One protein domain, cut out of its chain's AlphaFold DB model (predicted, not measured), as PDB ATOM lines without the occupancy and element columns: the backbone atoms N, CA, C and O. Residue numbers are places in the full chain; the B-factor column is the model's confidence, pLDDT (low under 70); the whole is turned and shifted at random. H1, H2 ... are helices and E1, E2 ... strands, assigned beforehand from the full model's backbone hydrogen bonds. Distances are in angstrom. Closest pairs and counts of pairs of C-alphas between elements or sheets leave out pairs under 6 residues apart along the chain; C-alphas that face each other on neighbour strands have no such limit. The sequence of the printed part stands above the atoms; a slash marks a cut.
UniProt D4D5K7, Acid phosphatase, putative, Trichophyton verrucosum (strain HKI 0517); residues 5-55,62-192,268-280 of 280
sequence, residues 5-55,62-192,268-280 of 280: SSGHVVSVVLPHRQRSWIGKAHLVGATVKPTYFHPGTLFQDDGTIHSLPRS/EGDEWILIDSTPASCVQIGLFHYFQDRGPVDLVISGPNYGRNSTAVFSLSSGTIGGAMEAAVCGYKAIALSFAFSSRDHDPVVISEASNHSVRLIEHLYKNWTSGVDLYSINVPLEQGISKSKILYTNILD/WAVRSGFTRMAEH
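Overview. This is residues 5 to 55, 62 to 192 and 268 to 280 of the 280 residues of the protein "Acid phosphatase, putative" of Trichophyton verrucosum (strain HKI 0517) (UniProt D4D5K7). A twisted five-stranded sheet (E5, E6, E7, E9, E8) has H3 packed on one face and H4 on the other, and a smaller four-stranded sheet (E1, E4, E2, E3) lies beyond its E5 edge, with H1 packed between the small sheet and H3. The two sheets do not join, and a long unnamed stretch, residues 16 to 33, loops from E1 to E2. The printed part has 195 residues, with five named helices and nine named strands in the order E1 E2 E3 E4 H1 E5 H2 H3 E6 H4 E7 E8 H5 E9; both sheets are mixed. The class is mixed, helices and strands, with under half of the residues, 96 of 195, in named elements. The whole is compact, with a radius of gyration of the C-alphas of 16.7 A and spans of 48 by 38 by 31 A.

Along the chain. In the larger sheet, E5 is residues 94 to 100, 18.0 A long, from C-alpha 94 at (-10.739, 18.079, 30.995). E6 is residues 128 to 134, 19.4 A, and E7 is residues 169 to 175, 19.9 A. E9 is residues 275 to 279, 13.8 A, ending with C-alpha 279 at (-15.132, 19.498, 45.347), and E8 is residues 185 to 187. H3 is residues 113 to 123, 14.8 A, and H4, the longest helix, is residues 142 to 161, 28.6 A. H2 is residues 106 to 111 and H5 is residues 268 to 271. H1 is residues 73 to 83, 15.0 A. In the smaller sheet, E1 is residues 13 to 15, beginning with C-alpha 13 at (-13.492, 12.452, 22.391), E4 is residues 66 to 69, E2 is residues 34 to 38, 13.3 A, and E3 is residues 48 to 50.

Arrangement. The larger sheet is strongly twisted and runs E5 E6 E7 E9 E8. E5 and E6 are parallel, with N 96 and O 129 2.8 A apart; E6 and E7 are parallel, with N 172 and O 130 2.8 A apart. E7 and E9 are antiparallel, with N 171 and O 278 at 2.9 A, and E9 and E8 are parallel, with N 277 and O 186 at 2.8 A. Three layers are formed, helices on both faces of this sheet: H1 and H3 on one, H4 on the other. H3 lies over E5 and E6 at a height over the sheet of 7.0 A, along the strands; the closest C-alphas of H3 and E6 are those of Ala 118 and Ala 128, 5.1 A apart. H4 lies over E6 and E7 at a height of 9.0 A, along the strands; its closest C-alpha pair with E7 is Ala 148 and Val 174, 6.8 A. Two strand-helix-strand units, parallel neighbour strands with helices between, are E5, H2 H3, E6 with a right-handed crossover and E6, H4, E7 with a left-handed one. H5 is on the same face as H3, only just over none of the strands, with 2 C-alphas on E7 and 2 on E9. H2 is close to but not clearly touching H3, with the C-alphas of Ser 109 and Ile 115 6.7 A apart. H1 touches H3, at a steep tilt of 41 degrees, the same way, with the C-alphas of Ala 74 and Gly 117 4.4 A apart. H1 is also on the smaller sheet, in two layers, helices on one face, over E1 at a height of 8.5 A. That sheet runs E1 E4 E2 E3: E1 and E4 are parallel, with N 14 and O 67 2.9 A apart; E4 and E2 are antiparallel, with N 35 and O 68 at 2.8 A; and the hairpin E2 and E3 has N 36 and O 50 at 2.9 A. Every O i to N i+4 pair is within hydrogen-bond range in H1, H3 and H4; H2 has 1 of 2, and H5 is too short for such a pair.

Size, cuts and confidence. The C-alphas farthest apart are those of Ser 55 and Asp 192, 50.0 A. Residues 56 to 61 are not printed, with 10.1 A between C-alphas 55 and 62, nor are residues 193 to 267, with 11.9 A between C-alphas 192 and 268. Of the links printed whole, E1 to E2 is long. The mean pLDDT of the printed part is 91.3; residues 42 to 43, 62 and 136 to 139 are under 70.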
ATOM      1  N   SER A   5     -16.402  29.424  21.044       86.31
ATOM      2  CA  SER A   5     -16.747  30.843  20.862       86.31
ATOM      3  C   SER A   5     -16.201  31.760  21.959       86.31
ATOM      4  O   SER A   5     -16.197  32.974  21.783       86.31
ATOM      5  N   SER A   6     -15.748  31.196  23.082       88.25
ATOM      6  CA  SER A   6     -15.094  31.935  24.170       88.25
ATOM      7  C   SER A   6     -13.567  32.001  24.007       88.25
ATOM      8  O   SER A   6     -12.882  32.511  24.887       88.25
ATOM      9  N   GLY A   7     -13.029  31.528  22.873       90.81
ATOM     10  CA  GLY A   7     -11.617  31.655  22.504       90.81
ATOM     11  C   GLY A   7     -10.722  30.493  22.938       90.81
ATOM     12  O   GLY A   7      -9.504  30.603  22.832       90.81
ATOM     13  N   HIS A   8     -11.301  29.390  23.419       93.00
ATOM     14  CA  HIS A   8     -10.549  28.201  23.829       93.00
ATOM     15  C   HIS A   8     -10.395  27.213  22.671       93.00
ATOM     16  O   HIS A   8     -11.328  27.018  21.891       93.00
ATOM     17  N   VAL A   9      -9.252  26.531  22.601       93.19
ATOM     18  CA  VAL A   9      -9.062  25.376  21.709       93.19
ATOM     19  C   VAL A   9      -9.779  24.171  22.319       93.19
ATOM     20  O   VAL A   9      -9.603  23.881  23.501       93.19
ATOM     21  N   VAL A  10     -10.603  23.472  21.534       93.81
ATOM     22  CA  VAL A  10     -11.389  22.328  22.022       93.81
ATOM     23  C   VAL A  10     -11.089  21.082  21.204       93.81
ATOM     24  O   VAL A  10     -11.155  21.087  19.977       93.81
ATOM     25  N   SER A  11     -10.818  19.995  21.916       95.00
ATOM     26  CA  SER A  11     -10.696  18.646  21.376       95.00
ATOM     27  C   SER A  11     -11.800  17.777  21.967       95.00
ATOM     28  O   SER A  11     -12.086  17.872  23.161       95.00
ATOM     29  N   VAL A  12     -12.444  16.950  21.144       95.94
ATOM     30  CA  VAL A  12     -13.621  16.174  21.557       95.94
ATOM     31  C   VAL A  12     -13.378  14.690  21.322       95.94
ATOM     32  O   VAL A  12     -13.168  14.250  20.191       95.94
ATOM     33  N   VAL A  13     -13.453  13.918  22.408       97.12
ATOM     34  CA  VAL A  13     -13.492  12.452  22.391       97.12
ATOM     35  C   VAL A  13     -14.712  12.000  23.177       97.12
ATOM     36  O   VAL A  13     -14.876  12.388  24.334       97.12
ATOM     37  N   LEU A  14     -15.567  11.183  22.571       95.38
ATOM     38  CA  LEU A  14     -16.787  10.690  23.203       95.38
ATOM     39  C   LEU A  14     -17.002   9.197  22.936       95.38
ATOM     40  O   LEU A  14     -16.514   8.664  21.941       95.38
ATOM     41  N   PRO A  15     -17.764   8.495  23.787       94.69
ATOM     42  CA  PRO A  15     -18.205   7.149  23.467       94.69
ATOM     43  C   PRO A  15     -19.040   7.128  22.175       94.69
ATOM     44  O   PRO A  15     -19.919   7.963  21.990       94.69
ATOM     45  N   HIS A  16     -18.835   6.129  21.315       90.88
ATOM     46  CA  HIS A  16     -19.601   5.942  20.067       90.88
ATOM     47  C   HIS A  16     -21.106   5.676  20.278       90.88
ATOM     48  O   HIS A  16     -21.898   5.727  19.340       90.88
ATOM     49  N   ARG A  17     -21.493   5.310  21.502       88.12
ATOM     50  CA  ARG A  17     -22.855   4.988  21.928       88.12
ATOM     51  C   ARG A  17     -23.033   5.447  23.363       88.12
ATOM     52  O   ARG A  17     -22.059   5.544  24.108       88.12
ATOM     53  N   GLN A  18     -24.284   5.650  23.756       80.88
ATOM     54  CA  GLN A  18     -24.637   5.955  25.136       80.88
ATOM     55  C   GLN A  18     -24.095   4.877  26.095       80.88
ATOM     56  O   GLN A  18     -24.136   3.684  25.796       80.88
ATOM     57  N   ARG A  19     -23.555   5.317  27.238       82.25
ATOM     58  CA  ARG A  19     -23.014   4.461  28.307       82.25
ATOM     59  C   ARG A  19     -23.492   4.966  29.668       82.25
ATOM     60  O   ARG A  19     -22.716   5.543  30.432       82.25
ATOM     61  N   SER A  20     -24.779   4.802  29.950       81.31
ATOM     62  CA  SER A  20     -25.365   5.225  31.229       81.31
ATOM     63  C   SER A  20     -24.989   4.239  32.348       81.31
ATOM     64  O   SER A  20     -24.667   3.087  32.073       81.31
ATOM     65  N   TRP A  21     -25.021   4.679  33.612       84.56
ATOM     66  CA  TRP A  21     -24.826   3.814  34.794       84.56
ATOM     67  C   TRP A  21     -23.488   3.044  34.874       84.56
ATOM     68  O   TRP A  21     -23.377   2.053  35.592       84.56
ATOM     69  N   ILE A  22     -22.453   3.502  34.163       88.88
ATOM     70  CA  ILE A  22     -21.154   2.816  34.074       88.88
ATOM     71  C   ILE A  22     -20.143   3.251  35.153       88.88
ATOM     72  O   ILE A  22     -19.141   2.569  35.367       88.88
ATOM     73  N   GLY A  23     -20.383   4.381  35.832       91.75
ATOM     74  CA  GLY A  23     -19.422   4.983  36.765       91.75
ATOM     75  C   GLY A  23     -18.049   5.228  36.119       91.75
ATOM     76  O   GLY A  23     -17.956   5.606  34.948       91.75
ATOM     77  N   LYS A  24     -16.967   4.973  36.867       94.50
ATOM     78  CA  LYS A  24     -15.593   4.947  36.338       94.50
ATOM     79  C   LYS A  24     -15.154   3.508  36.054       94.50
ATOM     80  O   LYS A  24     -14.795   2.780  36.976       94.50
ATOM     81  N   ALA A  25     -15.118   3.109  34.786       94.12
ATOM     82  CA  ALA A  25     -14.700   1.764  34.391       94.12
ATOM     83  C   ALA A  25     -13.894   1.763  33.090       94.12
ATOM     84  O   ALA A  25     -14.119   2.609  32.228       94.12
ATOM     85  N   HIS A  26     -13.029   0.762  32.918       92.44
ATOM     86  CA  HIS A  26     -12.440   0.387  31.631       92.44
ATOM     87  C   HIS A  26     -12.890  -1.023  31.256       92.44
ATOM     88  O   HIS A  26     -12.992  -1.899  32.116       92.44
ATOM     89  N   LEU A  27     -13.142  -1.253  29.967       90.56
ATOM     90  CA  LEU A  27     -13.446  -2.585  29.447       90.56
ATOM     91  C   LEU A  27     -12.130  -3.301  29.128       90.56
ATOM     92  O   LEU A  27     -11.488  -3.011  28.122       90.56
ATOM     93  N   VAL A  28     -11.715  -4.213  30.005       87.56
ATOM     94  CA  VAL A  28     -10.481  -4.994  29.832       87.56
ATOM     95  C   VAL A  28     -10.735  -6.176  28.893       87.56
ATOM     96  O   VAL A  28     -11.774  -6.827  28.971       87.56
ATOM     97  N   GLY A  29      -9.765  -6.478  28.025       85.25
ATOM     98  CA  GLY A  29      -9.788  -7.664  27.158       85.25
ATOM     99  C   GLY A  29     -10.402  -7.454  25.771       85.25
ATOM    100  O   GLY A  29     -10.395  -8.385  24.972       85.25
ATOM    101  N   ALA A  30     -10.879  -6.247  25.455       83.69
ATOM    102  CA  ALA A  30     -11.322  -5.870  24.116       83.69
ATOM    103  C   ALA A  30     -10.396  -4.801  23.520       83.69
ATOM    104  O   ALA A  30     -10.004  -3.855  24.203       83.69
ATOM    105  N   THR A  31     -10.058  -4.937  22.236       92.06
ATOM    106  CA  THR A  31      -9.387  -3.870  21.486       92.06
ATOM    107  C   THR A  31     -10.367  -2.728  21.257       92.06
ATOM    108  O   THR A  31     -11.436  -2.955  20.695       92.06
ATOM    109  N   VAL A  32      -9.975  -1.520  21.649       94.69
ATOM    110  CA  VAL A  32     -10.745  -0.296  21.412       94.69
ATOM    111  C   VAL A  32     -10.512   0.192  19.983       94.69
ATOM    112  O   VAL A  32      -9.364   0.287  19.545       94.69
ATOM    113  N   LYS A  33     -11.588   0.490  19.255       94.56
ATOM    114  CA  LYS A  33     -11.561   0.973  17.872       94.56
ATOM    115  C   LYS A  33     -12.204   2.358  17.775       94.56
ATOM    116  O   LYS A  33     -13.379   2.506  18.119       94.56
ATOM    117  N   PRO A  34     -11.460   3.368  17.301       96.31
ATOM    118  CA  PRO A  34     -12.020   4.682  17.054       96.31
ATOM    119  C   PRO A  34     -12.834   4.704  15.753       96.31
ATOM    120  O   PRO A  34     -12.520   4.001  14.790       96.31
ATOM    121  N   THR A  35     -13.849   5.558  15.713       96.12
ATOM    122  CA  THR A  35     -14.441   6.106  14.487       96.12
ATOM    123  C   THR A  35     -14.437   7.632  14.572       96.12
ATOM    124  O   THR A  35     -14.130   8.202  15.620       96.12
ATOM    125  N   TYR A  36     -14.731   8.311  13.468       94.94
ATOM    126  CA  TYR A  36     -14.490   9.747  13.330       94.94
ATOM    127  C   TYR A  36     -15.787  10.449  12.961       94.94
ATOM    128  O   TYR A  36     -16.419  10.100  11.968       94.94
ATOM    129  N   PHE A  37     -16.215  11.398  13.784       93.25
ATOM    130  CA  PHE A  37     -17.430  12.166  13.554       93.25
ATOM    131  C   PHE A  37     -17.079  13.559  13.052       93.25
ATOM    132  O   PHE A  37     -16.307  14.276  13.687       93.25
ATOM    133  N   HIS A  38     -17.659  13.945  11.920       90.88
ATOM    134  CA  HIS A  38     -17.588  15.297  11.377       90.88
ATOM    135  C   HIS A  38     -18.885  16.004  11.755       90.88
ATOM    136  O   HIS A  38     -19.931  15.650  11.199       90.88
ATOM    137  N   PRO A  39     -18.852  16.939  12.720       86.69
ATOM    138  CA  PRO A  39     -20.047  17.630  13.168       86.69
ATOM    139  C   PRO A  39     -20.675  18.430  12.035       86.69
ATOM    140  O   PRO A  39     -19.986  19.122  11.287       86.69
ATOM    141  N   GLY A  40     -21.996  18.342  11.960       81.56
ATOM    142  CA  GLY A  40     -22.804  19.173  11.089       81.56
ATOM    143  C   GLY A  40     -22.968  20.599  11.585       81.56
ATOM    144  O   GLY A  40     -22.547  20.965  12.690       81.56
ATOM    145  N   THR A  41     -23.663  21.408  10.792       75.88
ATOM    146  CA  THR A  41     -24.124  22.716  11.249       75.88
ATOM    147  C   THR A  41     -25.350  22.535  12.139       75.88
ATOM    148  O   THR A  41     -26.332  21.894  11.764       75.88
ATOM    149  N   LEU A  42     -25.303  23.131  13.333       68.06
ATOM    150  CA  LEU A  42     -26.369  23.033  14.331       68.06
ATOM    151  C   LEU A  42     -27.744  23.365  13.710       68.06
ATOM    152  O   LEU A  42     -27.926  24.451  13.161       68.06
ATOM    153  N   PHE A  43     -28.702  22.438  13.831       66.19
ATOM    154  CA  PHE A  43     -30.072  22.510  13.284       66.19
ATOM    155  C   PHE A  43     -30.211  22.451  11.751       66.19
ATOM    156  O   PHE A  43     -31.316  22.651  11.248       66.19
ATOM    157  N   GLN A  44     -29.134  22.188  11.009       70.62
ATOM    158  CA  GLN A  44     -29.165  22.089   9.543       70.62
ATOM    159  C   GLN A  44     -28.817  20.683   9.059       70.62
ATOM    160  O   GLN A  44     -29.482  20.177   8.158       70.62
ATOM    161  N   ASP A  45     -27.821  20.041   9.674       78.00
ATOM    162  CA  ASP A  45     -27.445  18.664   9.372       78.00
ATOM    163  C   ASP A  45     -26.880  17.938  10.608       78.00
ATOM    164  O   ASP A  45     -26.348  18.558  11.531       78.00
ATOM    165  N   ASP A  46     -27.031  16.612  10.631       77.44
ATOM    166  CA  ASP A  46     -26.703  15.759  11.783       77.44
ATOM    167  C   ASP A  46     -25.219  15.333  11.830       77.44
ATOM    168  O   ASP A  46     -24.819  14.548  12.696       77.44
ATOM    169  N   GLY A  47     -24.379  15.846  10.921       86.19
ATOM    170  CA  GLY A  47     -22.995  15.411  10.751       86.19
ATOM    171  C   GLY A  47     -22.856  14.022  10.117       86.19
ATOM    172  O   GLY A  47     -23.827  13.387   9.702       86.19
ATOM    173  N   THR A  48     -21.620  13.531  10.013       89.94
ATOM    174  CA  THR A  48     -21.313  12.232   9.381       89.94
ATOM    175  C   THR A  48     -20.283  11.432  10.173       89.94
ATOM    176  O   THR A  48     -19.405  12.005  10.814       89.94
ATOM    177  N   ILE A  49     -20.391  10.097  10.151       91.50
ATOM    178  CA  ILE A  49     -19.454   9.180  10.822       91.50
ATOM    179  C   ILE A  49     -18.630   8.433   9.773       91.50
ATOM    180  O   ILE A  49     -19.183   7.854   8.839       91.50
ATOM    181  N   HIS A  50     -17.319   8.380   9.987       92.62
ATOM    182  CA  HIS A  50     -16.328   7.775   9.103       92.62
ATOM    183  C   HIS A  50     -15.490   6.732   9.843       92.62
ATOM    184  O   HIS A  50     -15.281   6.806  11.056       92.62
ATOM    185  N   SER A  51     -15.004   5.731   9.108       93.19
ATOM    186  CA  SER A  51     -14.150   4.663   9.647       93.19
ATOM    187  C   SER A  51     -12.671   5.041   9.725       93.19
ATOM    188  O   SER A  51     -11.911   4.370  10.420       93.19
ATOM    189  N   LEU A  52     -12.263   6.086   9.008       91.25
ATOM    190  CA  LEU A  52     -10.893   6.581   8.926       91.25
ATOM    191  C   LEU A  52     -10.871   8.085   9.224       91.25
ATOM    192  O   LEU A  52     -11.884   8.748   8.973       91.25
ATOM    193  N   PRO A  53      -9.746   8.610   9.746       89.12
ATOM    194  CA  PRO A  53      -9.594  10.040   9.969       89.12
ATOM    195  C   PRO A  53      -9.609  10.789   8.638       89.12
ATOM    196  O   PRO A  53      -9.265  10.236   7.584       89.12
ATOM    197  N   ARG A  54      -9.981  12.064   8.693       84.50
ATOM    198  CA  ARG A  54      -9.911  12.978   7.552       84.50
ATOM    199  C   ARG A  54      -8.482  13.064   7.004       84.50
ATOM    200  O   ARG A  54      -7.519  13.141   7.763       84.50
ATOM    201  N   SER A  55      -8.344  13.046   5.678       77.69
ATOM    202  CA  SER A  55      -7.046  13.229   5.028       77.69
ATOM    203  C   SER A  55      -6.605  14.690   5.101       77.69
ATOM    204  O   SER A  55      -7.411  15.601   4.915       77.69
ATOM    205  N   GLU A  62     -10.951  21.213   5.805       60.84
ATOM    206  CA  GLU A  62     -11.403  22.220   6.772       60.84
ATOM    207  C   GLU A  62     -12.575  21.732   7.644       60.84
ATOM    208  O   GLU A  62     -13.568  21.193   7.149       60.84
ATOM    209  N   GLY A  63     -12.476  21.918   8.965       70.75
ATOM    210  CA  GLY A  63     -13.546  21.640   9.936       70.75
ATOM    211  C   GLY A  63     -13.109  20.785  11.130       70.75
ATOM    212  O   GLY A  63     -12.055  20.154  11.108       70.75
ATOM    213  N   ASP A  64     -13.932  20.773  12.182       81.06
ATOM    214  CA  ASP A  64     -13.681  19.967  13.379       81.06
ATOM    215  C   ASP A  64     -13.912  18.469  13.110       81.06
ATOM    216  O   ASP A  64     -14.848  18.074  12.415       81.06
ATOM    217  N   GLU A  65     -13.090  17.622  13.726       89.88
ATOM    218  CA  GLU A  65     -13.265  16.169  13.758       89.88
ATOM    219  C   GLU A  65     -13.281  15.706  15.218       89.88
ATOM    220  O   GLU A  65     -12.411  16.065  16.016       89.88
ATOM    221  N   TRP A  66     -14.310  14.945  15.585       94.44
ATOM    222  CA  TRP A  66     -14.470  14.370  16.916       94.44
ATOM    223  C   TRP A  66     -14.144  12.884  16.870       94.44
ATOM    224  O   TRP A  66     -14.505  12.185  15.923       94.44
ATOM    225  N   ILE A  67     -13.509  12.379  17.924       96.50
ATOM    226  CA  ILE A  67     -13.161  10.962  18.016       96.50
ATOM    227  C   ILE A  67     -14.262  10.223  18.772       96.50
ATOM    228  O   ILE A  67     -14.570  10.532  19.924       96.50
ATOM    229  N   LEU A  68     -14.848   9.223  18.126       96.94
ATOM    230  CA  LEU A  68     -15.801   8.307  18.730       96.94
ATOM    231  C   LEU A  68     -15.069   7.044  19.173       96.94
ATOM    232  O   LEU A  68     -14.411   6.390  18.374       96.94
ATOM    233  N   ILE A  69     -15.204   6.669  20.438       96.44
ATOM    234  CA  ILE A  69     -14.507   5.523  21.021       96.44
ATOM    235  C   ILE A  69     -15.512   4.433  21.380       96.44
ATOM    236  O   ILE A  69     -16.512   4.682  22.061       96.44
ATOM    237  N   ASP A  70     -15.245   3.189  20.991       94.94
ATOM    238  CA  ASP A  70     -16.123   2.045  21.270       94.94
ATOM    239  C   ASP A  70     -16.072   1.513  22.720       94.94
ATOM    240  O   ASP A  70     -16.369   0.353  23.007       94.94
ATOM    241  N   SER A  71     -15.780   2.392  23.680       94.75
ATOM    242  CA  SER A  71     -15.520   2.064  25.084       94.75
ATOM    243  C   SER A  71     -16.273   3.004  26.045       94.75
ATOM    244  O   SER A  71     -17.360   3.494  25.731       94.75
ATOM    245  N   THR A  72     -15.754   3.182  27.260       95.69
ATOM    246  CA  THR A  72     -16.335   4.001  28.335       95.69
ATOM    247  C   THR A  72     -15.854   5.457  28.281       95.69
ATOM    248  O   THR A  72     -14.829   5.739  27.652       95.69
ATOM    249  N   PRO A  73     -16.520   6.391  28.991       97.00
ATOM    250  CA  PRO A  73     -16.025   7.762  29.151       97.00
ATOM    251  C   PRO A  73     -14.600   7.845  29.718       97.00
ATOM    252  O   PRO A  73     -13.810   8.654  29.245       97.00
ATOM    253  N   ALA A  74     -14.239   6.980  30.672       97.00
ATOM    254  CA  ALA A  74     -12.880   6.927  31.214       97.00
ATOM    255  C   ALA A  74     -11.849   6.560  30.128       97.00
ATOM    256  O   ALA A  74     -10.834   7.236  29.975       97.00
ATOM    257  N   SER A  75     -12.133   5.549  29.298       97.00
ATOM    258  CA  SER A  75     -11.264   5.212  28.162       97.00
ATOM    259  C   SER A  75     -11.151   6.362  27.155       97.00
ATOM    260  O   SER A  75     -10.065   6.602  26.640       97.00
ATOM    261  N   CYS A  76     -12.243   7.095  26.895       97.56
ATOM    262  CA  CYS A  76     -12.223   8.270  26.014       97.56
ATOM    263  C   CYS A  76     -11.238   9.329  26.513       97.56
ATOM    264  O   CYS A  76     -10.478   9.875  25.720       97.56
ATOM    265  N   VAL A  77     -11.231   9.587  27.824       98.06
ATOM    266  CA  VAL A  77     -10.337  10.568  28.447       98.06
ATOM    267  C   VAL A  77      -8.877  10.167  28.281       98.06
ATOM    268  O   VAL A  77      -8.110  10.954  27.739       98.06
ATOM    269  N   GLN A  78      -8.487   8.946  28.662       96.75
ATOM    270  CA  GLN A  78      -7.092   8.516  28.496       96.75
ATOM    271  C   GLN A  78      -6.651   8.518  27.029       96.75
ATOM    272  O   GLN A  78      -5.573   9.009  26.703       96.75
ATOM    273  N   ILE A  79      -7.494   8.006  26.130       97.12
ATOM    274  CA  ILE A  79      -7.172   7.971  24.701       97.12
ATOM    275  C   ILE A  79      -7.028   9.391  24.141       97.12
ATOM    276  O   ILE A  79      -6.081   9.668  23.408       97.12
ATOM    277  N   GLY A  80      -7.921  10.306  24.524       97.00
ATOM    278  CA  GLY A  80      -7.840  11.709  24.136       97.00
ATOM    279  C   GLY A  80      -6.592  12.408  24.666       97.00
ATOM    280  O   GLY A  80      -5.934  13.105  23.904       97.00
ATOM    281  N   LEU A  81      -6.243  12.193  25.938       97.31
ATOM    282  CA  LEU A  81      -5.091  12.834  26.582       97.31
ATOM    283  C   LEU A  81      -3.746  12.350  26.030       97.31
ATOM    284  O   LEU A  81      -2.830  13.155  25.875       97.31
ATOM    285  N   PHE A  82      -3.614  11.052  25.739       96.88
ATOM    286  CA  PHE A  82      -2.308  10.439  25.466       96.88
ATOM    287  C   PHE A  82      -2.085  10.007  24.013       96.88
ATOM    288  O   PHE A  82      -0.946   9.723  23.641       96.88
ATOM    289  N   HIS A  83      -3.132   9.929  23.187       96.31
ATOM    290  CA  HIS A  83      -3.022   9.371  21.832       96.31
ATOM    291  C   HIS A  83      -3.594  10.254  20.721       96.31
ATOM    292  O   HIS A  83      -3.272  10.021  19.558       96.31
ATOM    293  N   TYR A  84      -4.385  11.276  21.049       94.31
ATOM    294  CA  TYR A  84      -4.917  12.229  20.073       94.31
ATOM    295  C   TYR A  84      -4.506  13.664  20.403       94.31
ATOM    296  O   TYR A  84      -4.100  13.960  21.523       94.31
ATOM    297  N   PHE A  85      -4.613  14.545  19.404       92.19
ATOM    298  CA  PHE A  85      -4.525  16.006  19.541       92.19
ATOM    299  C   PHE A  85      -3.211  16.567  20.103       92.19
ATOM    300  O   PHE A  85      -3.186  17.691  20.603       92.19
ATOM    301  N   GLN A  86      -2.110  15.816  20.017       91.56
ATOM    302  CA  GLN A  86      -0.802  16.245  20.534       91.56
ATOM    303  C   GLN A  86      -0.234  17.459  19.777       91.56
ATOM    304  O   GLN A  86       0.587  18.207  20.303       91.56
ATOM    305  N   ASP A  87      -0.705  17.680  18.552       90.56
ATOM    306  CA  ASP A  87      -0.422  18.832  17.696       90.56
ATOM    307  C   ASP A  87      -1.108  20.130  18.164       90.56
ATOM    308  O   ASP A  87      -0.697  21.219  17.765       90.56
ATOM    309  N   ARG A  88      -2.114  20.043  19.046       90.56
ATOM    310  CA  ARG A  88      -2.900  21.194  19.531       90.56
ATOM    311  C   ARG A  88      -2.351  21.837  20.808       90.56
ATOM    312  O   ARG A  88      -2.936  22.797  21.307       90.56
ATOM    313  N   GLY A  89      -1.223  21.340  21.313       91.06
ATOM    314  CA  GLY A  89      -0.606  21.802  22.554       91.06
ATOM    315  C   GLY A  89      -1.088  21.044  23.800       91.06
ATOM    316  O   GLY A  89      -1.851  20.084  23.696       91.06
ATOM    317  N   PRO A  90      -0.598  21.429  24.993       94.12
ATOM    318  CA  PRO A  90      -0.930  20.742  26.235       94.12
ATOM    319  C   PRO A  90      -2.405  20.925  26.607       94.12
ATOM    320  O   PRO A  90      -2.986  21.990  26.414       94.12
ATOM    321  N   VAL A  91      -2.998  19.888  27.198       97.00
ATOM    322  CA  VAL A  91      -4.359  19.958  27.742       97.00
ATOM    323  C   VAL A  91      -4.328  20.600  29.128       97.00
ATOM    324  O   VAL A  91      -3.746  20.051  30.060       97.00
ATOM    325  N   ASP A  92      -5.003  21.738  29.266       97.06
ATOM    326  CA  ASP A  92      -5.108  22.492  30.521       97.06
ATOM    327  C   ASP A  92      -6.210  21.975  31.465       97.06
ATOM    328  O   ASP A  92      -6.094  22.041  32.692       97.06
ATOM    329  N   LEU A  93      -7.317  21.498  30.892       98.06
ATOM    330  CA  LEU A  93      -8.539  21.149  31.611       98.06
ATOM    331  C   LEU A  93      -9.313  20.076  30.843       98.06
ATOM    332  O   LEU A  93      -9.551  20.217  29.644       98.06
ATOM    333  N   VAL A  94      -9.789  19.050  31.549       98.50
ATOM    334  CA  VAL A  94     -10.739  18.079  30.995       98.50
ATOM    335  C   VAL A  94     -12.151  18.408  31.461       98.50
ATOM    336  O   VAL A  94     -12.420  18.504  32.657       98.50
ATOM    337  N   ILE A  95     -13.081  18.535  30.516       98.31
ATOM    338  CA  ILE A  95     -14.509  18.689  30.807       98.31
ATOM    339  C   ILE A  95     -15.223  17.425  30.337       98.31
ATOM    340  O   ILE A  95     -15.244  17.122  29.148       98.31
ATOM    341  N   SER A  96     -15.832  16.694  31.268       97.81
ATOM    342  CA  SER A  96     -16.719  15.580  30.946       97.81
ATOM    343  C   SER A  96     -18.168  16.056  31.017       97.81
ATOM    344  O   SER A  96     -18.639  16.450  32.084       97.81
ATOM    345  N   GLY A  97     -18.878  16.048  29.886       94.81
ATOM    346  CA  GLY A  97     -20.272  16.492  29.775       94.81
ATOM    347  C   GLY A  97     -20.501  17.523  28.654       94.81
ATOM    348  O   GLY A  97     -19.646  17.666  27.782       94.81
ATOM    349  N   PRO A  98     -21.636  18.250  28.668       92.50
ATOM    350  CA  PRO A  98     -22.700  18.159  29.665       92.50
ATOM    351  C   PRO A  98     -23.503  16.857  29.541       92.50
ATOM    352  O   PRO A  98     -23.911  16.463  28.452       92.50
ATOM    353  N   ASN A  99     -23.768  16.196  30.668       90.00
ATOM    354  CA  ASN A  99     -24.794  15.156  30.724       90.00
ATOM    355  C   ASN A  99     -26.185  15.790  30.638       90.00
ATOM    356  O   ASN A  99     -26.454  16.731  31.379       90.00
ATOM    357  N   TYR A 100     -27.086  15.243  29.826       82.75
ATOM    358  CA  TYR A 100     -28.510  15.567  29.925       82.75
ATOM    359  C   TYR A 100     -29.128  14.645  30.972       82.75
ATOM    360  O   TYR A 100     -29.462  13.496  30.698       82.75
ATOM    361  N   GLY A 101     -29.258  15.170  32.184       81.25
ATOM    362  CA  GLY A 101     -29.697  14.449  33.368       81.25
ATOM    363  C   GLY A 101     -28.838  14.844  34.562       81.25
ATOM    364  O   GLY A 101     -27.628  15.060  34.451       81.25
ATOM    365  N   ARG A 102     -29.460  14.944  35.731       78.12
ATOM    366  CA  ARG A 102     -28.760  15.274  36.976       78.12
ATOM    367  C   ARG A 102     -27.919  14.101  37.475       78.12
ATOM    368  O   ARG A 102     -28.385  12.971  37.527       78.12
ATOM    369  N   ASN A 103     -26.717  14.414  37.940       82.12
ATOM    370  CA  ASN A 103     -25.819  13.501  38.648       82.12
ATOM    371  C   ASN A 103     -25.667  13.933  40.116       82.12
ATOM    372  O   ASN A 103     -24.552  13.969  40.641       82.12
ATOM    373  N   SER A 104     -26.778  14.322  40.754       82.00
ATOM    374  CA  SER A 104     -26.838  14.725  42.164       82.00
ATOM    375  C   SER A 104     -27.168  13.563  43.088       82.00
ATOM    376  O   SER A 104     -27.888  12.664  42.677       82.00
ATOM    377  N   THR A 105     -26.728  13.606  44.348       90.50
ATOM    378  CA  THR A 105     -26.819  12.533  45.356       90.50
ATOM    379  C   THR A 105     -25.869  11.351  45.112       90.50
ATOM    380  O   THR A 105     -25.502  11.062  43.975       90.50
ATOM    381  N   ALA A 106     -25.495  10.637  46.178       91.06
ATOM    382  CA  ALA A 106     -24.496   9.567  46.137       91.06
ATOM    383  C   ALA A 106     -24.825   8.470  45.113       91.06
ATOM    384  O   ALA A 106     -23.950   8.071  44.345       91.06
ATOM    385  N   VAL A 107     -26.083   8.019  45.057       91.06
ATOM    386  CA  VAL A 107     -26.523   6.963  44.130       91.06
ATOM    387  C   VAL A 107     -26.288   7.350  42.666       91.06
ATOM    388  O   VAL A 107     -25.703   6.568  41.921       91.06
ATOM    389  N   PHE A 108     -26.694   8.552  42.250       91.06
ATOM    390  CA  PHE A 108     -26.509   8.977  40.859       91.06
ATOM    391  C   PHE A 108     -25.062   9.385  40.577       91.06
ATOM    392  O   PHE A 108     -24.536   9.070  39.511       91.06
ATOM    393  N   SER A 109     -24.386  10.038  41.529       92.06
ATOM    394  CA  SER A 109     -22.998  10.461  41.339       92.06
ATOM    395  C   SER A 109     -22.049   9.273  41.146       92.06
ATOM    396  O   SER A 109     -21.238   9.289  40.223       92.06
ATOM    397  N   LEU A 110     -22.173   8.219  41.960       92.06
ATOM    398  CA  LEU A 110     -21.286   7.047  41.899       92.06
ATOM    399  C   LEU A 110     -21.505   6.179  40.653       92.06
ATOM    400  O   LEU A 110     -20.600   5.463  40.229       92.06
ATOM    401  N   SER A 111     -22.688   6.248  40.045       92.31
ATOM    402  CA  SER A 111     -23.001   5.533  38.803       92.31
ATOM    403  C   SER A 111     -22.781   6.374  37.540       92.31
ATOM    404  O   SER A 111     -22.922   5.868  36.424       92.31
ATOM    405  N   SER A 112     -22.408   7.646  37.685       94.62
ATOM    406  CA  SER A 112     -22.272   8.578  36.569       94.62
ATOM    407  C   SER A 112     -21.015   8.317  35.740       94.62
ATOM    408  O   SER A 112     -19.892   8.453  36.225       94.62
ATOM    409  N   GLY A 113     -21.197   8.035  34.447       95.25
ATOM    410  CA  GLY A 113     -20.093   8.003  33.482       95.25
ATOM    411  C   GLY A 113     -19.444   9.374  33.263       95.25
ATOM    412  O   GLY A 113     -18.252   9.452  32.987       95.25
ATOM    413  N   THR A 114     -20.202  10.461  33.434       96.62
ATOM    414  CA  THR A 114     -19.706  11.844  33.340       96.62
ATOM    415  C   THR A 114     -18.746  12.165  34.481       96.62
ATOM    416  O   THR A 114     -17.646  12.660  34.256       96.62
ATOM    417  N   ILE A 115     -19.123  11.823  35.717       97.00
ATOM    418  CA  ILE A 115     -18.200  11.938  36.853       97.00
ATOM    419  C   ILE A 115     -17.042  10.955  36.678       97.00
ATOM    420  O   ILE A 115     -15.901  11.344  36.880       97.00
ATOM    421  N   GLY A 116     -17.299   9.731  36.205       97.38
ATOM    422  CA  GLY A 116     -16.251   8.753  35.916       97.38
ATOM    423  C   GLY A 116     -15.194   9.245  34.919       97.38
ATOM    424  O   GLY A 116     -14.009   9.015  35.134       97.38
ATOM    425  N   GLY A 117     -15.590   9.969  33.869       97.94
ATOM    426  CA  GLY A 117     -14.655  10.606  32.939       97.94
ATOM    427  C   GLY A 117     -13.792  11.675  33.617       97.94
ATOM    428  O   GLY A 117     -12.572  11.662  33.474       97.94
ATOM    429  N   ALA A 118     -14.399  12.564  34.408       98.31
ATOM    430  CA  ALA A 118     -13.646  13.573  35.159       98.31
ATOM    431  C   ALA A 118     -12.711  12.949  36.212       98.31
ATOM    432  O   ALA A 118     -11.575  13.388  36.356       98.31
ATOM    433  N   MET A 119     -13.151  11.888  36.897       98.25
ATOM    434  CA  MET A 119     -12.315  11.119  37.824       98.25
ATOM    435  C   MET A 119     -11.112  10.501  37.115       98.25
ATOM    436  O   MET A 119     -10.025  10.472  37.678       98.25
ATOM    437  N   GLU A 120     -11.284  10.007  35.889       98.38
ATOM    438  CA  GLU A 120     -10.167   9.454  35.126       98.38
ATOM    439  C   GLU A 120      -9.132  10.528  34.768       98.38
ATOM    440  O   GLU A 120      -7.935  10.293  34.914       98.38
ATOM    441  N   ALA A 121      -9.576  11.726  34.379       98.31
ATOM    442  CA  ALA A 121      -8.681  12.854  34.122       98.31
ATOM    443  C   ALA A 121      -7.911  13.281  35.381       98.31
ATOM    444  O   ALA A 121      -6.694  13.455  35.321       98.31
ATOM    445  N   ALA A 122      -8.607  13.372  36.516       97.94
ATOM    446  CA  ALA A 122      -8.011  13.647  37.821       97.94
ATOM    447  C   ALA A 122      -6.923  12.623  38.183       97.94
ATOM    448  O   ALA A 122      -5.806  12.997  38.529       97.94
ATOM    449  N   VAL A 123      -7.204  11.326  38.012       97.19
ATOM    450  CA  VAL A 123      -6.222  10.251  38.253       97.19
ATOM    451  C   VAL A 123      -5.015  10.347  37.310       97.19
ATOM    452  O   VAL A 123      -3.911   9.964  37.689       97.19
ATOM    453  N   CYS A 124      -5.194  10.899  36.108       97.56
ATOM    454  CA  CYS A 124      -4.102  11.189  35.176       97.56
ATOM    455  C   CYS A 124      -3.309  12.466  35.527       97.56
ATOM    456  O   CYS A 124      -2.356  12.789  34.822       97.56
ATOM    457  N   GLY A 125      -3.680  13.194  36.586       97.00
ATOM    458  CA  GLY A 125      -3.016  14.423  37.028       97.00
ATOM    459  C   GLY A 125      -3.514  15.700  36.350       97.00
ATOM    460  O   GLY A 125      -2.831  16.723  36.408       97.00
ATOM    461  N   TYR A 126      -4.685  15.663  35.708       97.94
ATOM    462  CA  TYR A 126      -5.287  16.822  35.048       97.94
ATOM    463  C   TYR A 126      -6.428  17.397  35.880       97.94
ATOM    464  O   TYR A 126      -7.250  16.662  36.423       97.94
ATOM    465  N   LYS A 127      -6.538  18.730  35.897       98.25
ATOM    466  CA  LYS A 127      -7.738  19.406  36.399       98.25
ATOM    467  C   LYS A 127      -8.952  18.914  35.621       98.25
ATOM    468  O   LYS A 127      -8.915  18.859  34.386       98.25
ATOM    469  N   ALA A 128     -10.032  18.596  36.329       98.44
ATOM    470  CA  ALA A 128     -11.207  18.017  35.697       98.44
ATOM    471  C   ALA A 128     -12.530  18.595  36.209       98.44
ATOM    472  O   ALA A 128     -12.703  18.888  37.391       98.44
ATOM    473  N   ILE A 129     -13.498  18.738  35.306       98.62
ATOM    474  CA  ILE A 129     -14.860  19.155  35.638       98.62
ATOM    475  C   ILE A 129     -15.856  18.168  35.033       98.62
ATOM    476  O   ILE A 129     -15.870  17.944  33.824       98.62
ATOM    477  N   ALA A 130     -16.736  17.616  35.864       98.19
ATOM    478  CA  ALA A 130     -17.926  16.901  35.422       98.19
ATOM    479  C   ALA A 130     -19.109  17.873  35.358       98.19
ATOM    480  O   ALA A 130     -19.502  18.432  36.381       98.19
ATOM    481  N   LEU A 131     -19.699  18.062  34.179       97.62
ATOM    482  CA  LEU A 131     -20.819  18.978  33.959       97.62
ATOM    483  C   LEU A 131     -22.105  18.203  33.662       97.62
ATOM    484  O   LEU A 131     -22.129  17.298  32.832       97.62
ATOM    485  N   SER A 132     -23.199  18.549  34.333       95.62
ATOM    486  CA  SER A 132     -24.513  17.925  34.136       95.62
ATOM    487  C   SER A 132     -25.618  18.973  34.098       95.62
ATOM    488  O   SER A 132     -25.641  19.880  34.928       95.62
ATOM    489  N   PHE A 133     -26.542  18.842  33.155       93.81
ATOM    490  CA  PHE A 133     -27.742  19.659  33.050       93.81
ATOM    491  C   PHE A 133     -28.922  18.917  33.670       93.81
ATOM    492  O   PHE A 133     -29.331  17.852  33.207       93.81
ATOM    493  N   ALA A 134     -29.448  19.475  34.756       87.81
ATOM    494  CA  ALA A 134     -30.585  18.942  35.481       87.81
ATOM    495  C   ALA A 134     -31.875  19.500  34.875       87.81
ATOM    496  O   ALA A 134     -32.168  20.678  35.042       87.81
ATOM    497  N   PHE A 135     -32.646  18.671  34.178       82.75
ATOM    498  CA  PHE A 135     -33.930  19.067  33.605       82.75
ATOM    499  C   PHE A 135     -35.086  18.344  34.306       82.75
ATOM    500  O   PHE A 135     -34.922  17.239  34.824       82.75
ATOM    501  N   SER A 136     -36.254  18.983  34.325       68.25
ATOM    502  CA  SER A 136     -37.519  18.431  34.833       68.25
ATOM    503  C   SER A 136     -38.496  18.058  33.708       68.25
ATOM    504  O   SER A 136     -39.451  17.323  33.941       68.25
ATOM    505  N   SER A 137     -38.236  18.536  32.487       69.25
ATOM    506  CA  SER A 137     -38.981  18.245  31.263       69.25
ATOM    507  C   SER A 137     -38.007  17.975  30.120       69.25
ATOM    508  O   SER A 137     -36.940  18.580  30.062       69.25
ATOM    509  N   ARG A 138     -38.396  17.085  29.201       66.44
ATOM    510  CA  ARG A 138     -37.632  16.767  27.981       66.44
ATOM    511  C   ARG A 138     -37.814  17.790  26.862       66.44
ATOM    512  O   ARG A 138     -37.163  17.666  25.827       66.44
ATOM    513  N   ASP A 139     -38.705  18.760  27.051       68.19
ATOM    514  CA  ASP A 139     -38.849  19.880  26.127       68.19
ATOM    515  C   ASP A 139     -37.697  20.864  26.358       68.19
ATOM    516  O   ASP A 139     -37.731  21.711  27.253       68.19
ATOM    517  N   HIS A 140     -36.608  20.656  25.620       70.25
ATOM    518  CA  HIS A 140     -35.391  21.434  25.775       70.25
ATOM    519  C   HIS A 140     -35.402  22.629  24.824       70.25
ATOM    520  O   HIS A 140     -34.966  22.529  23.676       70.25
ATOM    521  N   ASP A 141     -35.863  23.774  25.322       83.75
ATOM    522  CA  ASP A 141     -35.780  25.042  24.599       83.75
ATOM    523  C   ASP A 141     -34.299  25.389  24.300       83.75
ATOM    524  O   ASP A 141     -33.496  25.539  25.236       83.75
ATOM    525  N   PRO A 142     -33.906  25.548  23.017       86.62
ATOM    526  CA  PRO A 142     -32.553  25.947  22.632       86.62
ATOM    527  C   PRO A 142     -32.062  27.230  23.316       86.62
ATOM    528  O   PRO A 142     -30.863  27.369  23.579       86.62
ATOM    529  N   VAL A 143     -32.966  28.164  23.635       89.94
ATOM    530  CA  VAL A 143     -32.642  29.404  24.351       89.94
ATOM    531  C   VAL A 143     -32.176  29.092  25.771       89.94
ATOM    532  O   VAL A 143     -31.149  29.619  26.206       89.94
ATOM    533  N   VAL A 144     -32.869  28.189  26.467       90.69
ATOM    534  CA  VAL A 144     -32.521  27.769  27.832       90.69
ATOM    535  C   VAL A 144     -31.214  26.971  27.837       90.69
ATOM    536  O   VAL A 144     -30.346  27.229  28.671       90.69
ATOM    537  N   ILE A 145     -31.008  26.072  26.866       91.00
ATOM    538  CA  ILE A 145     -29.732  25.346  26.710       91.00
ATOM    539  C   ILE A 145     -28.575  26.326  26.496       91.00
ATOM    540  O   ILE A 145     -27.509  26.178  27.099       91.00
ATOM    541  N   SER A 146     -28.768  27.336  25.646       92.50
ATOM    542  CA  SER A 146     -27.749  28.353  25.392       92.50
ATOM    543  C   SER A 146     -27.462  29.190  26.643       92.50
ATOM    544  O   SER A 146     -26.299  29.450  26.959       92.50
ATOM    545  N   GLU A 147     -28.491  29.563  27.412       94.44
ATOM    546  CA  GLU A 147     -28.325  30.263  28.689       94.44
ATOM    547  C   GLU A 147     -27.520  29.423  29.698       94.44
ATOM    548  O   GLU A 147     -26.535  29.915  30.259       94.44
ATOM    549  N   ALA A 148     -27.889  28.151  29.883       94.44
ATOM    550  CA  ALA A 148     -27.203  27.213  30.768       94.44
ATOM    551  C   ALA A 148     -25.754  26.950  30.326       94.44
ATOM    552  O   ALA A 148     -24.844  26.913  31.159       94.44
ATOM    553  N   SER A 149     -25.507  26.843  29.018       95.06
ATOM    554  CA  SER A 149     -24.165  26.668  28.451       95.06
ATOM    555  C   SER A 149     -23.286  27.886  28.728       95.06
ATOM    556  O   SER A 149     -22.179  27.745  29.242       95.06
ATOM    557  N   ASN A 150     -23.802  29.097  28.497       95.31
ATOM    558  CA  ASN A 150     -23.091  30.336  28.816       95.31
ATOM    559  C   ASN A 150     -22.832  30.490  30.323       95.31
ATOM    560  O   ASN A 150     -21.763  30.948  30.723       95.31
ATOM    561  N   HIS A 151     -23.798  30.121  31.172       96.25
ATOM    562  CA  HIS A 151     -23.614  30.090  32.627       96.25
ATOM    563  C   HIS A 151     -22.497  29.115  33.029       96.25
ATOM    564  O   HIS A 151     -21.626  29.473  33.820       96.25
ATOM    565  N   SER A 152     -22.478  27.925  32.424       96.81
ATOM    566  CA  SER A 152     -21.469  26.893  32.675       96.81
ATOM    567  C   SER A 152     -20.071  27.346  32.269       96.81
ATOM    568  O   SER A 152     -19.149  27.195  33.061       96.81
ATOM    569  N   VAL A 153     -19.910  27.955  31.087       96.88
ATOM    570  CA  VAL A 153     -18.612  28.484  30.632       96.88
ATOM    571  C   VAL A 153     -18.068  29.515  31.622       96.88
ATOM    572  O   VAL A 153     -16.932  29.381  32.067       96.88
ATOM    573  N   ARG A 154     -18.890  30.485  32.053       96.06
ATOM    574  CA  ARG A 154     -18.463  31.493  33.043       96.06
ATOM    575  C   ARG A 154     -18.010  30.867  34.361       96.06
ATOM    576  O   ARG A 154     -17.014  31.304  34.933       96.06
ATOM    577  N   LEU A 155     -18.741  29.864  34.853       96.81
ATOM    578  CA  LEU A 155     -18.380  29.160  36.083       96.81
ATOM    579  C   LEU A 155     -17.082  28.362  35.907       96.81
ATOM    580  O   LEU A 155     -16.191  28.464  36.742       96.81
ATOM    581  N   ILE A 156     -16.943  27.621  34.809       97.69
ATOM    582  CA  ILE A 156     -15.746  26.828  34.502       97.69
ATOM    583  C   ILE A 156     -14.501  27.718  34.432       97.69
ATOM    584  O   ILE A 156     -13.492  27.404  35.058       97.69
ATOM    585  N   GLU A 157     -14.572  28.856  33.742       97.38
ATOM    586  CA  GLU A 157     -13.454  29.803  33.672       97.38
ATOM    587  C   GLU A 157     -13.097  30.388  35.041       97.38
ATOM    588  O   GLU A 157     -11.919  30.576  35.350       97.38
ATOM    589  N   HIS A 158     -14.106  30.680  35.868       97.06
ATOM    590  CA  HIS A 158     -13.888  31.151  37.229       97.06
ATOM    591  C   HIS A 158     -13.168  30.096  38.076       97.06
ATOM    592  O   HIS A 158     -12.176  30.429  38.726       97.06
ATOM    593  N   LEU A 159     -13.620  28.838  38.034       97.25
ATOM    594  CA  LEU A 159     -13.002  27.732  38.769       97.25
ATOM    595  C   LEU A 159     -11.584  27.455  38.280       97.25
ATOM    596  O   LEU A 159     -10.679  27.326  39.093       97.25
ATOM    597  N   TYR A 160     -11.355  27.431  36.967       97.38
ATOM    598  CA  TYR A 160     -10.025  27.192  36.412       97.38
ATOM    599  C   TYR A 160      -8.994  28.224  36.899       97.38
ATOM    600  O   TYR A 160      -7.889  27.854  37.311       97.38
ATOM    601  N   LYS A 161      -9.381  29.508  36.909       97.62
ATOM    602  CA  LYS A 161      -8.548  30.625  37.389       97.62
ATOM    603  C   LYS A 161      -8.336  30.614  38.905       97.62
ATOM    604  O   LYS A 161      -7.308  31.099  39.362       97.62
ATOM    605  N   ASN A 162      -9.290  30.079  39.668       97.31
ATOM    606  CA  ASN A 162      -9.298  30.095  41.135       97.31
ATOM    607  C   ASN A 162      -9.347  28.674  41.711       97.31
ATOM    608  O   ASN A 162     -10.075  28.417  42.666       97.31
ATOM    609  N   TRP A 163      -8.610  27.746  41.098       97.38
ATOM    610  CA  TRP A 163      -8.690  26.329  41.441       97.38
ATOM    611  C   TRP A 163      -8.295  26.093  42.903       97.38
ATOM    612  O   TRP A 163      -7.188  26.466  43.307       97.38
ATOM    613  N   THR A 164      -9.182  25.479  43.688       96.44
ATOM    614  CA  THR A 164      -8.932  25.195  45.105       96.44
ATOM    615  C   THR A 164      -7.756  24.222  45.242       96.44
ATOM    616  O   THR A 164      -7.661  23.216  44.539       96.44
ATOM    617  N   SER A 165      -6.829  24.518  46.155       95.44
ATOM    618  CA  SER A 165      -5.678  23.647  46.417       95.44
ATOM    619  C   SER A 165      -6.130  22.306  47.000       95.44
ATOM    620  O   SER A 165      -6.916  22.284  47.944       95.44
ATOM    621  N   GLY A 166      -5.614  21.202  46.456       93.69
ATOM    622  CA  GLY A 166      -5.960  19.847  46.900       93.69
ATOM    623  C   GLY A 166      -7.277  19.302  46.344       93.69
ATOM    624  O   GLY A 166      -7.659  18.206  46.732       93.69
ATOM    625  N   VAL A 167      -7.956  20.043  45.461       95.69
ATOM    626  CA  VAL A 167      -9.122  19.549  44.716       95.69
ATOM    627  C   VAL A 167      -8.656  19.000  43.379       95.69
ATOM    628  O   VAL A 167      -8.001  19.714  42.612       95.69
ATOM    629  N   ASP A 168      -9.024  17.761  43.079       95.19
ATOM    630  CA  ASP A 168      -8.649  17.105  41.828       95.19
ATOM    631  C   ASP A 168      -9.720  17.327  40.752       95.19
ATOM    632  O   ASP A 168      -9.408  17.545  39.575       95.19
ATOM    633  N   LEU A 169     -11.000  17.338  41.149       96.88
ATOM    634  CA  LEU A 169     -12.106  17.596  40.228       96.88
ATOM    635  C   LEU A 169     -13.292  18.324  40.867       96.88
ATOM    636  O   LEU A 169     -13.607  18.154  42.044       96.88
ATOM    637  N   TYR A 170     -14.028  19.067  40.038       97.88
ATOM    638  CA  TYR A 170     -15.332  19.625  40.408       97.88
ATOM    639  C   TYR A 170     -16.477  18.888  39.716       97.88
ATOM    640  O   TYR A 170     -16.438  18.628  38.513       97.88
ATOM    641  N   SER A 171     -17.559  18.628  40.449       96.81
ATOM    642  CA  SER A 171     -18.825  18.160  39.876       96.81
ATOM    643  C   SER A 171     -19.867  19.277  39.899       96.81
ATOM    644  O   SER A 171     -20.259  19.748  40.968       96.81
ATOM    645  N   ILE A 172     -20.367  19.673  38.730       96.88
ATOM    646  CA  ILE A 172     -21.315  20.775  38.540       96.88
ATOM    647  C   ILE A 172     -22.646  20.229  38.025       96.88
ATOM    648  O   ILE A 172     -22.691  19.501  37.034       96.88
ATOM    649  N   ASN A 173     -23.746  20.603  38.682       95.44
ATOM    650  CA  ASN A 173     -25.096  20.384  38.160       95.44
ATOM    651  C   ASN A 173     -25.792  21.734  37.975       95.44
ATOM    652  O   ASN A 173     -25.952  22.483  38.938       95.44
ATOM    653  N   VAL A 174     -26.197  22.016  36.738       95.25
ATOM    654  CA  VAL A 174     -26.861  23.256  36.324       95.25
ATOM    655  C   VAL A 174     -28.324  22.941  36.006       95.25
ATOM    656  O   VAL A 174     -28.572  22.156  35.090       95.25
ATOM    657  N   PRO A 175     -29.298  23.502  36.737       92.00
ATOM    658  CA  PRO A 175     -30.704  23.422  36.358       92.00
ATOM    659  C   PRO A 175     -30.948  24.009  34.965       92.00
ATOM    660  O   PRO A 175     -30.518  25.122  34.660       92.00
ATOM    661  N   LEU A 176     -31.638  23.257  34.114       91.00
ATOM    662  CA  LEU A 176     -31.994  23.657  32.758       91.00
ATOM    663  C   LEU A 176     -33.305  24.462  32.783       91.00
ATOM    664  O   LEU A 176     -34.322  24.045  32.239       91.00
ATOM    665  N   GLU A 177     -33.280  25.597  33.479       88.88
ATOM    666  CA  GLU A 177     -34.434  26.474  33.698       88.88
ATOM    667  C   GLU A 177     -34.139  27.903  33.226       88.88
ATOM    668  O   GLU A 177     -32.996  28.370  33.244       88.88
ATOM    669  N   GLN A 178     -35.180  28.623  32.805       90.00
ATOM    670  CA  GLN A 178     -35.045  30.007  32.359       90.00
ATOM    671  C   GLN A 178     -34.542  30.908  33.496       90.00
ATOM    672  O   GLN A 178     -35.044  30.863  34.618       90.00
ATOM    673  N   GLY A 179     -33.580  31.783  33.197       90.94
ATOM    674  CA  GLY A 179     -33.020  32.703  34.185       90.94
ATOM    675  C   GLY A 179     -31.902  32.096  35.032       90.94
ATOM    676  O   GLY A 179     -31.425  32.761  35.960       90.94
ATOM    677  N   ILE A 180     -31.432  30.884  34.703       92.12
ATOM    678  CA  ILE A 180     -30.320  30.225  35.399       92.12
ATOM    679  C   ILE A 180     -29.059  31.094  35.452       92.12
ATOM    680  O   ILE A 180     -28.294  31.040  36.415       92.12
ATOM    681  N   SER A 181     -28.868  31.987  34.477       91.69
ATOM    682  CA  SER A 181     -27.757  32.940  34.459       91.69
ATOM    683  C   SER A 181     -27.682  33.841  35.697       91.69
ATOM    684  O   SER A 181     -26.584  34.289  36.029       91.69
ATOM    685  N   LYS A 182     -28.817  34.081  36.371       91.00
ATOM    686  CA  LYS A 182     -28.956  34.901  37.587       91.00
ATOM    687  C   LYS A 182     -29.071  34.068  38.865       91.00
ATOM    688  O   LYS A 182     -29.120  34.642  39.954       91.00
ATOM    689  N   SER A 183     -29.161  32.743  38.744       88.94
ATOM    690  CA  SER A 183     -29.296  31.859  39.898       88.94
ATOM    691  C   SER A 183     -28.010  31.825  40.720       88.94
ATOM    692  O   SER A 183     -26.907  32.070  40.223       88.94
ATOM    693  N   LYS A 184     -28.161  31.523  42.010       91.94
ATOM    694  CA  LYS A 184     -27.021  31.348  42.909       91.94
ATOM    695  C   LYS A 184     -26.275  30.066  42.554       91.94
ATOM    696  O   LYS A 184     -26.884  29.051  42.221       91.94
ATOM    697  N   ILE A 185     -24.957  30.128  42.704       95.25
ATOM    698  CA  ILE A 185     -24.061  28.979  42.612       95.25
ATOM    699  C   ILE A 185     -23.679  28.602  44.043       95.25
ATOM    700  O   ILE A 185     -23.220  29.459  44.799       95.25
ATOM    701  N   LEU A 186     -23.925  27.353  44.434       95.19
ATOM    702  CA  LEU A 186     -23.724  26.873  45.800       95.19
ATOM    703  C   LEU A 186     -22.680  25.758  45.844       95.19
ATOM    704  O   LEU A 186     -22.783  24.787  45.096       95.19
ATOM    705  N   TYR A 187     -21.738  25.861  46.783       94.25
ATOM    706  CA  TYR A 187     -20.961  24.710  47.234       94.25
ATOM    707  C   TYR A 187     -21.859  23.803  48.070       94.25
ATOM    708  O   TYR A 187     -22.550  24.271  48.978       94.25
ATOM    709  N   THR A 188     -21.868  22.514  47.752       93.12
ATOM    710  CA  THR A 188     -22.763  21.548  48.390       93.12
ATOM    711  C   THR A 188     -22.048  20.253  48.712       93.12
ATOM    712  O   THR A 188     -21.274  19.753  47.899       93.12
ATOM    713  N   ASN A 189     -22.408  19.658  49.845       92.12
ATOM    714  CA  ASN A 189     -22.084  18.261  50.111       92.12
ATOM    715  C   ASN A 189     -22.987  17.346  49.276       92.12
ATOM    716  O   ASN A 189     -24.141  17.682  48.992       92.12
ATOM    717  N   ILE A 190     -22.484  16.164  48.933       92.94
ATOM    718  CA  ILE A 190     -23.285  15.132  48.272       92.94
ATOM    719  C   ILE A 190     -24.301  14.579  49.275       92.94
ATOM    720  O   ILE A 190     -23.937  14.210  50.392       92.94
ATOM    721  N   LEU A 191     -25.573  14.496  48.883       93.62
ATOM    722  CA  LEU A 191     -26.580  13.817  49.694       93.62
ATOM    723  C   LEU A 191     -26.271  12.321  49.797       93.62
ATOM    724  O   LEU A 191     -26.243  11.611  48.790       93.62
ATOM    725  N   ASP A 192     -26.119  11.839  51.027       92.38
ATOM    726  CA  ASP A 192     -25.758  10.454  51.321       92.38
ATOM    727  C   ASP A 192     -26.963   9.495  51.279       92.38
ATOM    728  O   ASP A 192     -27.436   9.007  52.303       92.38
ATOM    729  N   TRP A 268     -30.952  18.890  47.347       92.81
ATOM    730  CA  TRP A 268     -31.743  20.062  47.732       92.81
ATOM    731  C   TRP A 268     -31.453  21.282  46.847       92.81
ATOM    732  O   TRP A 268     -32.395  21.971  46.446       92.81
ATOM    733  N   ALA A 269     -30.181  21.548  46.541       92.00
ATOM    734  CA  ALA A 269     -29.784  22.706  45.747       92.00
ATOM    735  C   ALA A 269     -30.338  22.639  44.317       92.00
ATOM    736  O   ALA A 269     -30.970  23.596  43.870       92.00
ATOM    737  N   VAL A 270     -30.191  21.489  43.646       87.38
ATOM    738  CA  VAL A 270     -30.725  21.279  42.289       87.38
ATOM    739  C   VAL A 270     -32.246  21.400  42.273       87.38
ATOM    740  O   VAL A 270     -32.787  22.126  41.445       87.38
ATOM    741  N   ARG A 271     -32.948  20.762  43.223       88.38
ATOM    742  CA  ARG A 271     -34.414  20.873  43.346       88.38
ATOM    743  C   ARG A 271     -34.884  22.313  43.567       88.38
ATOM    744  O   ARG A 271     -35.999  22.655  43.196       88.38
ATOM    745  N   SER A 272     -34.054  23.133  44.204       89.56
ATOM    746  CA  SER A 272     -34.357  24.535  44.506       89.56
ATOM    747  C   SER A 272     -33.959  25.491  43.368       89.56
ATOM    748  O   SER A 272     -33.986  26.703  43.574       89.56
ATOM    749  N   GLY A 273     -33.571  24.974  42.194       88.06
ATOM    750  CA  GLY A 273     -33.198  25.777  41.023       88.06
ATOM    751  C   GLY A 273     -31.825  26.450  41.136       88.06
ATOM    752  O   GLY A 273     -31.524  27.394  40.400       88.06
ATOM    753  N   PHE A 274     -30.968  25.984  42.049       92.31
ATOM    754  CA  PHE A 274     -29.601  26.481  42.185       92.31
ATOM    755  C   PHE A 274     -28.621  25.627  41.390       92.31
ATOM    756  O   PHE A 274     -28.692  24.395  41.400       92.31
ATOM    757  N   THR A 275     -27.645  26.282  40.761       89.31
ATOM    758  CA  THR A 275     -26.454  25.584  40.278       89.31
ATOM    759  C   THR A 275     -25.678  25.100  41.493       89.31
ATOM    760  O   THR A 275     -25.326  25.897  42.367       89.31
ATOM    761  N   ARG A 276     -25.386  23.802  41.555       92.75
ATOM    762  CA  ARG A 276     -24.545  23.241  42.617       92.75
ATOM    763  C   ARG A 276     -23.166  22.880  42.102       92.75
ATOM    764  O   ARG A 276     -23.019  22.464  40.950       92.75
ATOM    765  N   MET A 277     -22.181  22.973  42.984       91.44
ATOM    766  CA  MET A 277     -20.826  22.483  42.777       91.44
ATOM    767  C   MET A 277     -20.344  21.690  43.996       91.44
ATOM    768  O   MET A 277     -20.670  22.027  45.135       91.44
ATOM    769  N   ALA A 278     -19.583  20.631  43.744       87.94
ATOM    770  CA  ALA A 278     -18.912  19.828  44.762       87.94
ATOM    771  C   ALA A 278     -17.431  19.679  44.397       87.94
ATOM    772  O   ALA A 278     -17.105  19.531  43.217       87.94
ATOM    773  N   GLU A 279     -16.574  19.748  45.411       90.06
ATOM    774  CA  GLU A 279     -15.132  19.498  45.347       90.06
ATOM    775  C   GLU A 279     -14.871  18.024  45.672       90.06
ATOM    776  O   GLU A 279     -15.492  17.489  46.598       90.06
ATOM    777  N   HIS A 280     -13.989  17.372  44.913       81.69
ATOM    778  CA  HIS A 280     -13.579  15.988  45.143       81.69
ATOM    779  C   HIS A 280     -12.068  15.819  45.011       81.69
ATOM    780  O   HIS A 280     -11.447  16.576  44.222       81.69
TER     781      HIS A 280